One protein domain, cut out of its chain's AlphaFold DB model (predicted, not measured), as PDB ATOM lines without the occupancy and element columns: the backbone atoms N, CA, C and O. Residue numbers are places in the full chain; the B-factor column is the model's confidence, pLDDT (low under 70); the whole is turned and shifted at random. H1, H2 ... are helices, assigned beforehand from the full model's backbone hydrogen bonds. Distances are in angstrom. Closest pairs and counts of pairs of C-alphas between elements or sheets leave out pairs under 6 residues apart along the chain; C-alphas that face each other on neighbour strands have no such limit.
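AT A GLANCE: This is residues 4 to 71 of the 81 residues of an uncharacterized protein of Lachnoclostridium phytofermentans (strain ATCC 700394 / DSM 18823 / ISDg) (UniProt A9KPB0). A long helical hairpin makes the length of this domain: H1 and H2 lie side by side and run opposite ways, and the short helix H3 crosses one side of the pair, packing mainly on residues 6 to 14 of H1. The far end of H1 and the link after it stick out beyond H3 with residues 27 to 33. The printed part has 68 residues with three named helices, H1, H2 and H3 along the chain, and no named strand; the class is all helix. It is only just compact, close to loose, with a radius of gyration of the C-alphas of 12.7 A, and elongated, spanning 38 by 20 by 17 A.

HOW THE PARTS SIT: H1, residues 4 to 28, is the longest helix. It touches H2, residues 35 to 52, at a shallow tilt of 17 degrees, opposite ways, a helical hairpin; their closest C-alphas, of Ala 18 and Glu 36, are 5.5 A apart. With residues 6 to 14 alone H1 touches H3, residues 61 to 70, at a steep tilt of 51 degrees, the same way; the closest C-alphas, of Val 10 and Gly 61, are 4.4 A apart. H2 and H3 only just touch, with 3 pairs of C-alphas within 8 A, and H2 does so with residue 46 alone; the closest C-alphas, of Ala 46 and Val 65, are 7.9 A apart. These two stand at a steep tilt of 67 degrees, opposite ways. The helix packing is mostly crossed, but only just, with 1 of 3 touching pairs at a shallow tilt. In H2 and H3 every O i to N i+4 pair is within hydrogen-bond range; in H1 20 of 21 are.

IN THESE COORDINATES: H1 begins at C-alpha 4, (296.387, 406.337, 280.939), and measures 35.4 A from first to last C-alpha. H2 measures 25.8 A from C-alpha 35 to C-alpha 52, the latter at (285.182, 401.539, 282.937). H3 measures 14.1 A and ends at C-alpha 70, (277.526, 418.847, 276.210).

THE WHOLE: The two C-alphas farthest apart, of Thr 30 and Asp 57, are 39.1 A apart. The printed part has no cut, and the links H1 to H2 and H2 to H3 are short. The mean pLDDT of the printed part is 84.9; residues 24 to 33 are under 70.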
ATOM      1  N   GLU A   4     295.540 405.459 280.120       89.56
ATOM      2  CA  GLU A   4     296.387 406.337 280.939       89.56
ATOM      3  C   GLU A   4     296.680 407.660 280.223       89.56
ATOM      4  O   GLU A   4     296.495 408.733 280.793       89.56
ATOM      5  N   LYS A   5     297.016 407.595 278.929       90.69
ATOM      6  CA  LYS A   5     297.227 408.786 278.101       90.69
ATOM      7  C   LYS A   5     295.949 409.617 277.962       90.69
ATOM      8  O   LYS A   5     296.018 410.843 277.972       90.69
ATOM      9  N   LEU A   6     294.792 408.967 277.828       91.50
ATOM     10  CA  LEU A   6     293.496 409.645 277.771       91.50
ATOM     11  C   LEU A   6     293.180 410.351 279.096       91.50
ATOM     12  O   LEU A   6     292.779 411.511 279.093       91.50
ATOM     13  N   ILE A   7     293.424 409.682 280.226       92.81
ATOM     14  CA  ILE A   7     293.254 410.242 281.570       92.81
ATOM     15  C   ILE A   7     294.119 411.490 281.753       92.81
ATOM     16  O   ILE A   7     293.618 412.497 282.248       92.81
ATOM     17  N   ASP A   8     295.388 411.458 281.343       94.00
ATOM     18  CA  ASP A   8     296.265 412.626 281.473       94.00
ATOM     19  C   ASP A   8     295.809 413.801 280.602       94.00
ATOM     20  O   ASP A   8     295.814 414.938 281.069       94.00
ATOM     21  N   GLN A   9     295.316 413.543 279.387       94.00
ATOM     22  CA  GLN A   9     294.721 414.596 278.553       94.00
ATOM     23  C   GLN A   9     293.461 415.200 279.185       94.00
ATOM     24  O   GLN A   9     293.281 416.412 279.168       94.00
ATOM     25  N   VAL A  10     292.592 414.366 279.762       93.25
ATOM     26  CA  VAL A  10     291.365 414.825 280.430       93.25
ATOM     27  C   VAL A  10     291.683 415.640 281.686       93.25
ATOM     28  O   VAL A  10     291.034 416.655 281.935       93.25
ATOM     29  N   LYS A  11     292.701 415.242 282.461       93.50
ATOM     30  CA  LYS A  11     293.199 416.017 283.609       93.50
ATOM     31  C   LYS A  11     293.697 417.396 283.191       93.50
ATOM     32  O   LYS A  11     293.322 418.378 283.829       93.50
ATOM     33  N   ASP A  12     294.520 417.461 282.146       93.81
ATOM     34  CA  ASP A  12     295.077 418.721 281.644       93.81
ATOM     35  C   ASP A  12     293.963 419.669 281.179       93.81
ATOM     36  O   ASP A  12     293.914 420.833 281.582       93.81
ATOM     37  N   GLU A  13     292.988 419.142 280.435       92.81
ATOM     38  CA  GLU A  13     291.873 419.935 279.925       92.81
ATOM     39  C   GLU A  13     290.970 420.456 281.053       92.81
ATOM     40  O   GLU A  13     290.646 421.645 281.089       92.81
ATOM     41  N   TYR A  14     290.623 419.624 282.041       90.62
ATOM     42  CA  TYR A  14     289.862 420.095 283.202       90.62
ATOM     43  C   TYR A  14     290.633 421.115 284.046       90.62
ATOM     44  O   TYR A  14     290.034 422.092 284.495       90.62
ATOM     45  N   ALA A  15     291.947 420.948 284.229       89.69
ATOM     46  CA  ALA A  15     292.778 421.924 284.935       89.69
ATOM     47  C   ALA A  15     292.823 423.274 284.198       89.69
ATOM     48  O   ALA A  15     292.737 424.339 284.822       89.69
ATOM     49  N   ARG A  16     292.901 423.241 282.862       89.38
ATOM     50  CA  ARG A  16     292.854 424.425 281.999       89.38
ATOM     51  C   ARG A  16     291.515 425.152 282.105       89.38
ATOM     52  O   ARG A  16     291.499 426.376 282.259       89.38
ATOM     53  N   ILE A  17     290.402 424.416 282.053       87.62
ATOM     54  CA  ILE A  17     289.054 424.984 282.182       87.62
ATOM     55  C   ILE A  17     288.859 425.568 283.583       87.62
ATOM     56  O   ILE A  17     288.463 426.724 283.692       87.62
ATOM     57  N   ALA A  18     289.209 424.826 284.638       85.50
ATOM     58  CA  ALA A  18     289.100 425.295 286.016       85.50
ATOM     59  C   ALA A  18     289.907 426.577 286.246       85.50
ATOM     60  O   ALA A  18     289.392 427.523 286.828       85.50
ATOM     61  N   SER A  19     291.133 426.657 285.720       85.12
ATOM     62  CA  SER A  19     291.968 427.862 285.823       85.12
ATOM     63  C   SER A  19     291.351 429.058 285.090       85.12
ATOM     64  O   SER A  19     291.343 430.179 285.601       85.12
ATOM     65  N   LYS A  20     290.810 428.827 283.886       84.94
ATOM     66  CA  LYS A  20     290.167 429.867 283.074       84.94
ATOM     67  C   LYS A  20     288.867 430.361 283.707       84.94
ATOM     68  O   LYS A  20     288.623 431.565 283.735       84.94
ATOM     69  N   GLU A  21     288.038 429.449 284.203       78.81
ATOM     70  CA  GLU A  21     286.771 429.792 284.841       78.81
ATOM     71  C   GLU A  21     286.963 430.363 286.236       78.81
ATOM     72  O   GLU A  21     286.278 431.318 286.556       78.81
ATOM     73  N   SER A  22     287.922 429.887 287.032       74.19
ATOM     74  CA  SER A  22     288.284 430.501 288.318       74.19
ATOM     75  C   SER A  22     288.657 431.975 288.146       74.19
ATOM     76  O   SER A  22     288.129 432.843 288.846       74.19
ATOM     77  N   GLN A  23     289.455 432.300 287.120       72.38
ATOM     78  CA  GLN A  23     289.790 433.687 286.799       72.38
ATOM     79  C   GLN A  23     288.560 434.526 286.403       72.38
ATOM     80  O   GLN A  23     288.487 435.696 286.771       72.38
ATOM     81  N   GLN A  24     287.590 433.959 285.678       69.88
ATOM     82  CA  GLN A  24     286.348 434.664 285.328       69.88
ATOM     83  C   GLN A  24     285.368 434.761 286.507       69.88
ATOM     84  O   GLN A  24     284.762 435.808 286.718       69.88
ATOM     85  N   TYR A  25     285.241 433.704 287.303       64.69
ATOM     86  CA  TYR A  25     284.358 433.597 288.460       64.69
ATOM     87  C   TYR A  25     284.783 434.548 289.577       64.69
ATOM     88  O   TYR A  25     283.932 435.191 290.192       64.69
ATOM     89  N   PHE A  26     286.097 434.731 289.762       60.44
ATOM     90  CA  PHE A  26     286.665 435.756 290.639       60.44
ATOM     91  C   PHE A  26     286.196 437.173 290.269       60.44
ATOM     92  O   PHE A  26     286.069 438.034 291.136       60.44
ATOM     93  N   ILE A  27     285.894 437.419 288.990       60.47
ATOM     94  CA  ILE A  27     285.386 438.707 288.504       60.47
ATOM     95  C   ILE A  27     283.853 438.810 288.674       60.47
ATOM     96  O   ILE A  27     283.326 439.922 288.645       60.47
ATOM     97  N   GLN A  28     283.122 437.698 288.862       56.78
ATOM     98  CA  GLN A  28     281.672 437.660 288.617       56.78
ATOM     99  C   GLN A  28     280.729 437.067 289.682       56.78
ATOM    100  O   GLN A  28     279.532 437.272 289.489       56.78
ATOM    101  N   SER A  29     281.119 436.345 290.746       54.78
ATOM    102  CA  SER A  29     280.095 435.559 291.486       54.78
ATOM    103  C   SER A  29     280.097 435.513 293.020       54.78
ATOM    104  O   SER A  29     281.122 435.452 293.690       54.78
ATOM    105  N   THR A  30     278.854 435.489 293.527       52.31
ATOM    106  CA  THR A  30     278.329 435.387 294.904       52.31
ATOM    107  C   THR A  30     277.700 434.006 295.173       52.31
ATOM    108  O   THR A  30     276.646 433.915 295.802       52.31
ATOM    109  N   THR A  31     278.275 432.930 294.633       57.28
ATOM    110  CA  THR A  31     277.776 431.548 294.796       57.28
ATOM    111  C   THR A  31     278.792 430.710 295.577       57.28
ATOM    112  O   THR A  31     279.982 430.747 295.272       57.28
ATOM    113  N   ASP A  32     278.321 429.940 296.565       63.41
ATOM    114  CA  ASP A  32     279.131 429.143 297.512       63.41
ATOM    115  C   ASP A  32     279.940 427.984 296.894       63.41
ATOM    116  O   ASP A  32     280.705 427.322 297.596       63.41
ATOM    117  N   LEU A  33     279.786 427.708 295.596       69.12
ATOM    118  CA  LEU A  33     280.517 426.643 294.914       69.12
ATOM    119  C   LEU A  33     281.663 427.231 294.090       69.12
ATOM    120  O   LEU A  33     281.428 428.002 293.160       69.12
ATOM    121  N   THR A  34     282.902 426.858 294.406       77.25
ATOM    122  CA  THR A  34     284.056 427.286 293.614       77.25
ATOM    123  C   THR A  34     284.145 426.485 292.304       77.25
ATOM    124  O   THR A  34     283.817 425.288 292.294       77.25
ATOM    125  N   PRO A  35     284.587 427.098 291.191       77.31
ATOM    126  CA  PRO A  35     284.810 426.392 289.928       77.31
ATOM    127  C   PRO A  35     285.741 425.189 290.084       77.31
ATOM    128  O   PRO A  35     285.511 424.143 289.482       77.31
ATOM    129  N   GLU A  36     286.755 425.297 290.941       80.50
ATOM    130  CA  GLU A  36     287.699 424.221 291.233       80.50
ATOM    131  C   GLU A  36     286.977 422.968 291.744       80.50
ATOM    132  O   GLU A  36     287.110 421.901 291.148       80.50
ATOM    133  N   ALA A  37     286.126 423.103 292.766       83.19
ATOM    134  CA  ALA A  37     285.407 421.967 293.345       83.19
ATOM    135  C   ALA A  37     284.421 421.330 292.349       83.19
ATOM    136  O   ALA A  37     284.210 420.111 292.347       83.19
ATOM    137  N   TYR A  38     283.816 422.146 291.480       84.88
ATOM    138  CA  TYR A  38     282.960 421.665 290.399       84.88
ATOM    139  C   TYR A  38     283.745 420.797 289.402       84.88
ATOM    140  O   TYR A  38     283.331 419.671 289.101       84.88
ATOM    141  N   TYR A  39     284.894 421.286 288.929       88.00
ATOM    142  CA  TYR A  39     285.711 420.582 287.939       88.00
ATOM    143  C   TYR A  39     286.464 419.383 288.500       88.00
ATOM    144  O   TYR A  39     286.583 418.383 287.800       88.00
ATOM    145  N   GLU A  40     286.892 419.413 289.760       87.50
ATOM    146  CA  GLU A  40     287.474 418.241 290.420       87.50
ATOM    147  C   GLU A  40     286.480 417.073 290.472       87.50
ATOM    148  O   GLU A  40     286.832 415.926 290.177       87.50
ATOM    149  N   LYS A  41     285.207 417.357 290.775       88.00
ATOM    150  CA  LYS A  41     284.152 416.334 290.795       88.00
ATOM    151  C   LYS A  41     283.877 415.776 289.397       88.00
ATOM    152  O   LYS A  41     283.681 414.567 289.256       88.00
ATOM    153  N   LEU A  42     283.864 416.635 288.373       89.62
ATOM    154  CA  LEU A  42     283.732 416.207 286.977       89.62
ATOM    155  C   LEU A  42     284.911 415.339 286.543       89.62
ATOM    156  O   LEU A  42     284.692 414.263 285.994       89.62
ATOM    157  N   LEU A  43     286.138 415.767 286.843       92.50
ATOM    158  CA  LEU A  43     287.356 415.039 286.517       92.50
ATOM    159  C   LEU A  43     287.360 413.651 287.158       92.50
ATOM    160  O   LEU A  43     287.593 412.663 286.468       92.50
ATOM    161  N   SER A  44     287.054 413.556 288.454       92.06
ATOM    162  CA  SER A  44     286.984 412.266 289.147       92.06
ATOM    163  C   SER A  44     285.994 411.318 288.468       92.06
ATOM    164  O   SER A  44     286.330 410.159 288.229       92.06
ATOM    165  N   LYS A  45     284.807 411.811 288.092       92.06
ATOM    166  CA  LYS A  45     283.802 411.012 287.381       92.06
ATOM    167  C   LYS A  45     284.254 410.621 285.978       92.06
ATOM    168  O   LYS A  45     284.076 409.474 285.590       92.06
ATOM    169  N   ALA A  46     284.856 411.544 285.235       92.19
ATOM    170  CA  ALA A  46     285.386 411.270 283.907       92.19
ATOM    171  C   ALA A  46     286.448 410.163 283.960       92.19
ATOM    172  O   ALA A  46     286.392 409.222 283.179       92.19
ATOM    173  N   VAL A  47     287.370 410.227 284.926       92.88
ATOM    174  CA  VAL A  47     288.407 409.206 285.127       92.88
ATOM    175  C   VAL A  47     287.802 407.845 285.478       92.88
ATOM    176  O   VAL A  47     288.239 406.838 284.923       92.88
ATOM    177  N   ASP A  48     286.789 407.787 286.346       93.81
ATOM    178  CA  ASP A  48     286.068 406.537 286.635       93.81
ATOM    179  C   ASP A  48     285.454 405.933 285.363       93.81
ATOM    180  O   ASP A  48     285.624 404.747 285.084       93.81
ATOM    181  N   GLU A  49     284.770 406.744 284.558       92.62
ATOM    182  CA  GLU A  49     284.126 406.303 283.318       92.62
ATOM    183  C   GLU A  49     285.147 405.885 282.240       92.62
ATOM    184  O   GLU A  49     284.938 404.884 281.552       92.62
ATOM    185  N   ILE A  50     286.297 406.561 282.139       91.50
ATOM    186  CA  ILE A  50     287.406 406.134 281.265       91.50
ATOM    187  C   ILE A  50     287.934 404.765 281.705       91.50
ATOM    188  O   ILE A  50     288.125 403.880 280.873       91.50
ATOM    189  N   ASN A  51     288.131 404.555 283.010       91.81
ATOM    190  CA  ASN A  51     288.583 403.265 283.540       91.81
ATOM    191  C   ASN A  51     287.565 402.140 283.310       91.81
ATOM    192  O   ASN A  51     287.955 400.986 283.130       91.81
ATOM    193  N   ARG A  52     286.269 402.470 283.278       91.44
ATOM    194  CA  ARG A  52     285.182 401.539 282.937       91.44
ATOM    195  C   ARG A  52     285.093 401.225 281.441       91.44
ATOM    196  O   ARG A  52     284.403 400.274 281.082       91.44
ATOM    197  N   GLY A  53     285.782 401.989 280.595       90.56
ATOM    198  CA  GLY A  53     285.742 401.862 279.138       90.56
ATOM    199  C   GLY A  53     284.565 402.580 278.475       90.56
ATOM    200  O   GLY A  53     284.293 402.349 277.303       90.56
ATOM    201  N   THR A  54     283.872 403.474 279.189       90.88
ATOM    202  CA  THR A  54     282.757 404.274 278.645       90.88
ATOM    203  C   THR A  54     283.209 405.177 277.489       90.88
ATOM    204  O   THR A  54     282.428 405.470 276.589       90.88
ATOM    205  N   PHE A  55     284.481 405.588 277.492       91.19
ATOM    206  CA  PHE A  55     285.084 406.454 276.477       91.19
ATOM    207  C   PHE A  55     286.105 405.730 275.578       91.19
ATOM    208  O   PHE A  55     286.957 406.385 274.986       91.19
ATOM    209  N   ASP A  56     286.071 404.395 275.471       87.38
ATOM    210  CA  ASP A  56     287.022 403.647 274.621       87.38
ATOM    211  C   ASP A  56     286.896 404.012 273.120       87.38
ATOM    212  O   ASP A  56     287.879 403.931 272.384       87.38
ATOM    213  N   ASP A  57     285.723 404.485 272.680       89.50
ATOM    214  CA  ASP A  57     285.489 404.992 271.315       89.50
ATOM    215  C   ASP A  57     286.081 406.395 271.058       89.50
ATOM    216  O   ASP A  57     286.097 406.861 269.919       89.50
ATOM    217  N   PHE A  58     286.576 407.084 272.089       88.75
ATOM    218  CA  PHE A  58     287.103 408.445 271.974       88.75
ATOM    219  C   PHE A  58     288.594 408.443 271.624       88.75
ATOM    220  O   PHE A  58     289.378 407.605 272.084       88.75
ATOM    221  N   HIS A  59     289.020 409.423 270.826       87.12
ATOM    222  CA  HIS A  59     290.400 409.506 270.348       87.12
ATOM    223  C   HIS A  59     291.255 410.525 271.111       87.12
ATOM    224  O   HIS A  59     292.483 410.470 271.019       87.12
ATOM    225  N   SER A  60     290.639 411.416 271.891       91.44
ATOM    226  CA  SER A  60     291.332 412.457 272.652       91.44
ATOM    227  C   SER A  60     290.592 412.870 273.928       91.44
ATOM    228  O   SER A  60     289.372 412.739 274.037       91.44
ATOM    229  N   GLY A  61     291.334 413.403 274.904       89.19
ATOM    230  CA  GLY A  61     290.747 413.907 276.147       89.19
ATOM    231  C   GLY A  61     289.853 415.132 275.940       89.19
ATOM    232  O   GLY A  61     288.867 415.288 276.654       89.19
ATOM    233  N   GLU A  62     290.134 415.950 274.922       91.88
ATOM    234  CA  GLU A  62     289.277 417.081 274.542       91.88
ATOM    235  C   GLU A  62     287.881 416.604 274.123       91.88
ATOM    236  O   GLU A  62     286.884 417.157 274.584       91.88
ATOM    237  N   GLU A  63     287.786 415.544 273.314       93.25
ATOM    238  CA  GLU A  63     286.490 414.982 272.918       93.25
ATOM    239  C   GLU A  63     285.712 414.448 274.123       93.25
ATOM    240  O   GLU A  63     284.506 414.667 274.208       93.25
ATOM    241  N   VAL A  64     286.389 413.802 275.079       92.50
ATOM    242  CA  VAL A  64     285.761 413.305 276.315       92.50
ATOM    243  C   VAL A  64     285.207 414.462 277.140       92.50
ATOM    244  O   VAL A  64     284.034 414.457 277.517       92.50
ATOM    245  N   VAL A  65     286.028 415.483 277.399       92.69
ATOM    246  CA  VAL A  65     285.609 416.655 278.178       92.69
ATOM    247  C   VAL A  65     284.488 417.404 277.467       92.69
ATOM    248  O   VAL A  65     283.517 417.793 278.113       92.69
ATOM    249  N   SER A  66     284.570 417.552 276.143       92.06
ATOM    250  CA  SER A  66     283.526 418.170 275.327       92.06
ATOM    251  C   SER A  66     282.229 417.358 275.360       92.06
ATOM    252  O   SER A  66     281.160 417.924 275.590       92.06
ATOM    253  N   ALA A  67     282.282 416.033 275.224       92.31
ATOM    254  CA  ALA A  67     281.101 415.175 275.317       92.31
ATOM    255  C   ALA A  67     280.431 415.279 276.689       92.31
ATOM    256  O   ALA A  67     279.223 415.484 276.754       92.31
ATOM    257  N   ILE A  68     281.208 415.243 277.775       91.31
ATOM    258  CA  ILE A  68     280.700 415.444 279.138       91.31
ATOM    259  C   ILE A  68     280.141 416.861 279.313       91.31
ATOM    260  O   ILE A  68     279.144 417.061 280.009       91.31
ATOM    261  N   ALA A  69     280.790 417.878 278.739       88.44
ATOM    262  CA  ALA A  69     280.341 419.267 278.798       88.44
ATOM    263  C   ALA A  69     278.951 419.419 278.166       88.44
ATOM    264  O   ALA A  69     278.069 419.995 278.807       88.44
ATOM    265  N   ASN A  70     278.769 418.837 276.979       89.69
ATOM    266  CA  ASN A  70     277.526 418.847 276.210       89.69
ATOM    267  C   ASN A  70     276.434 417.963 276.829       89.69
ATOM    268  O   ASN A  70     275.281 418.381 276.899       89.69
ATOM    269  N   ASP A  71     276.786 416.767 277.301       88.25
ATOM    270  CA  ASP A  71     275.847 415.802 277.860       88.25
ATOM    271  C   ASP A  71     276.399 415.179 279.153       88.25
ATOM    272  O   ASP A  71     277.351 414.403 279.174       88.25
TER     273      ASP A  71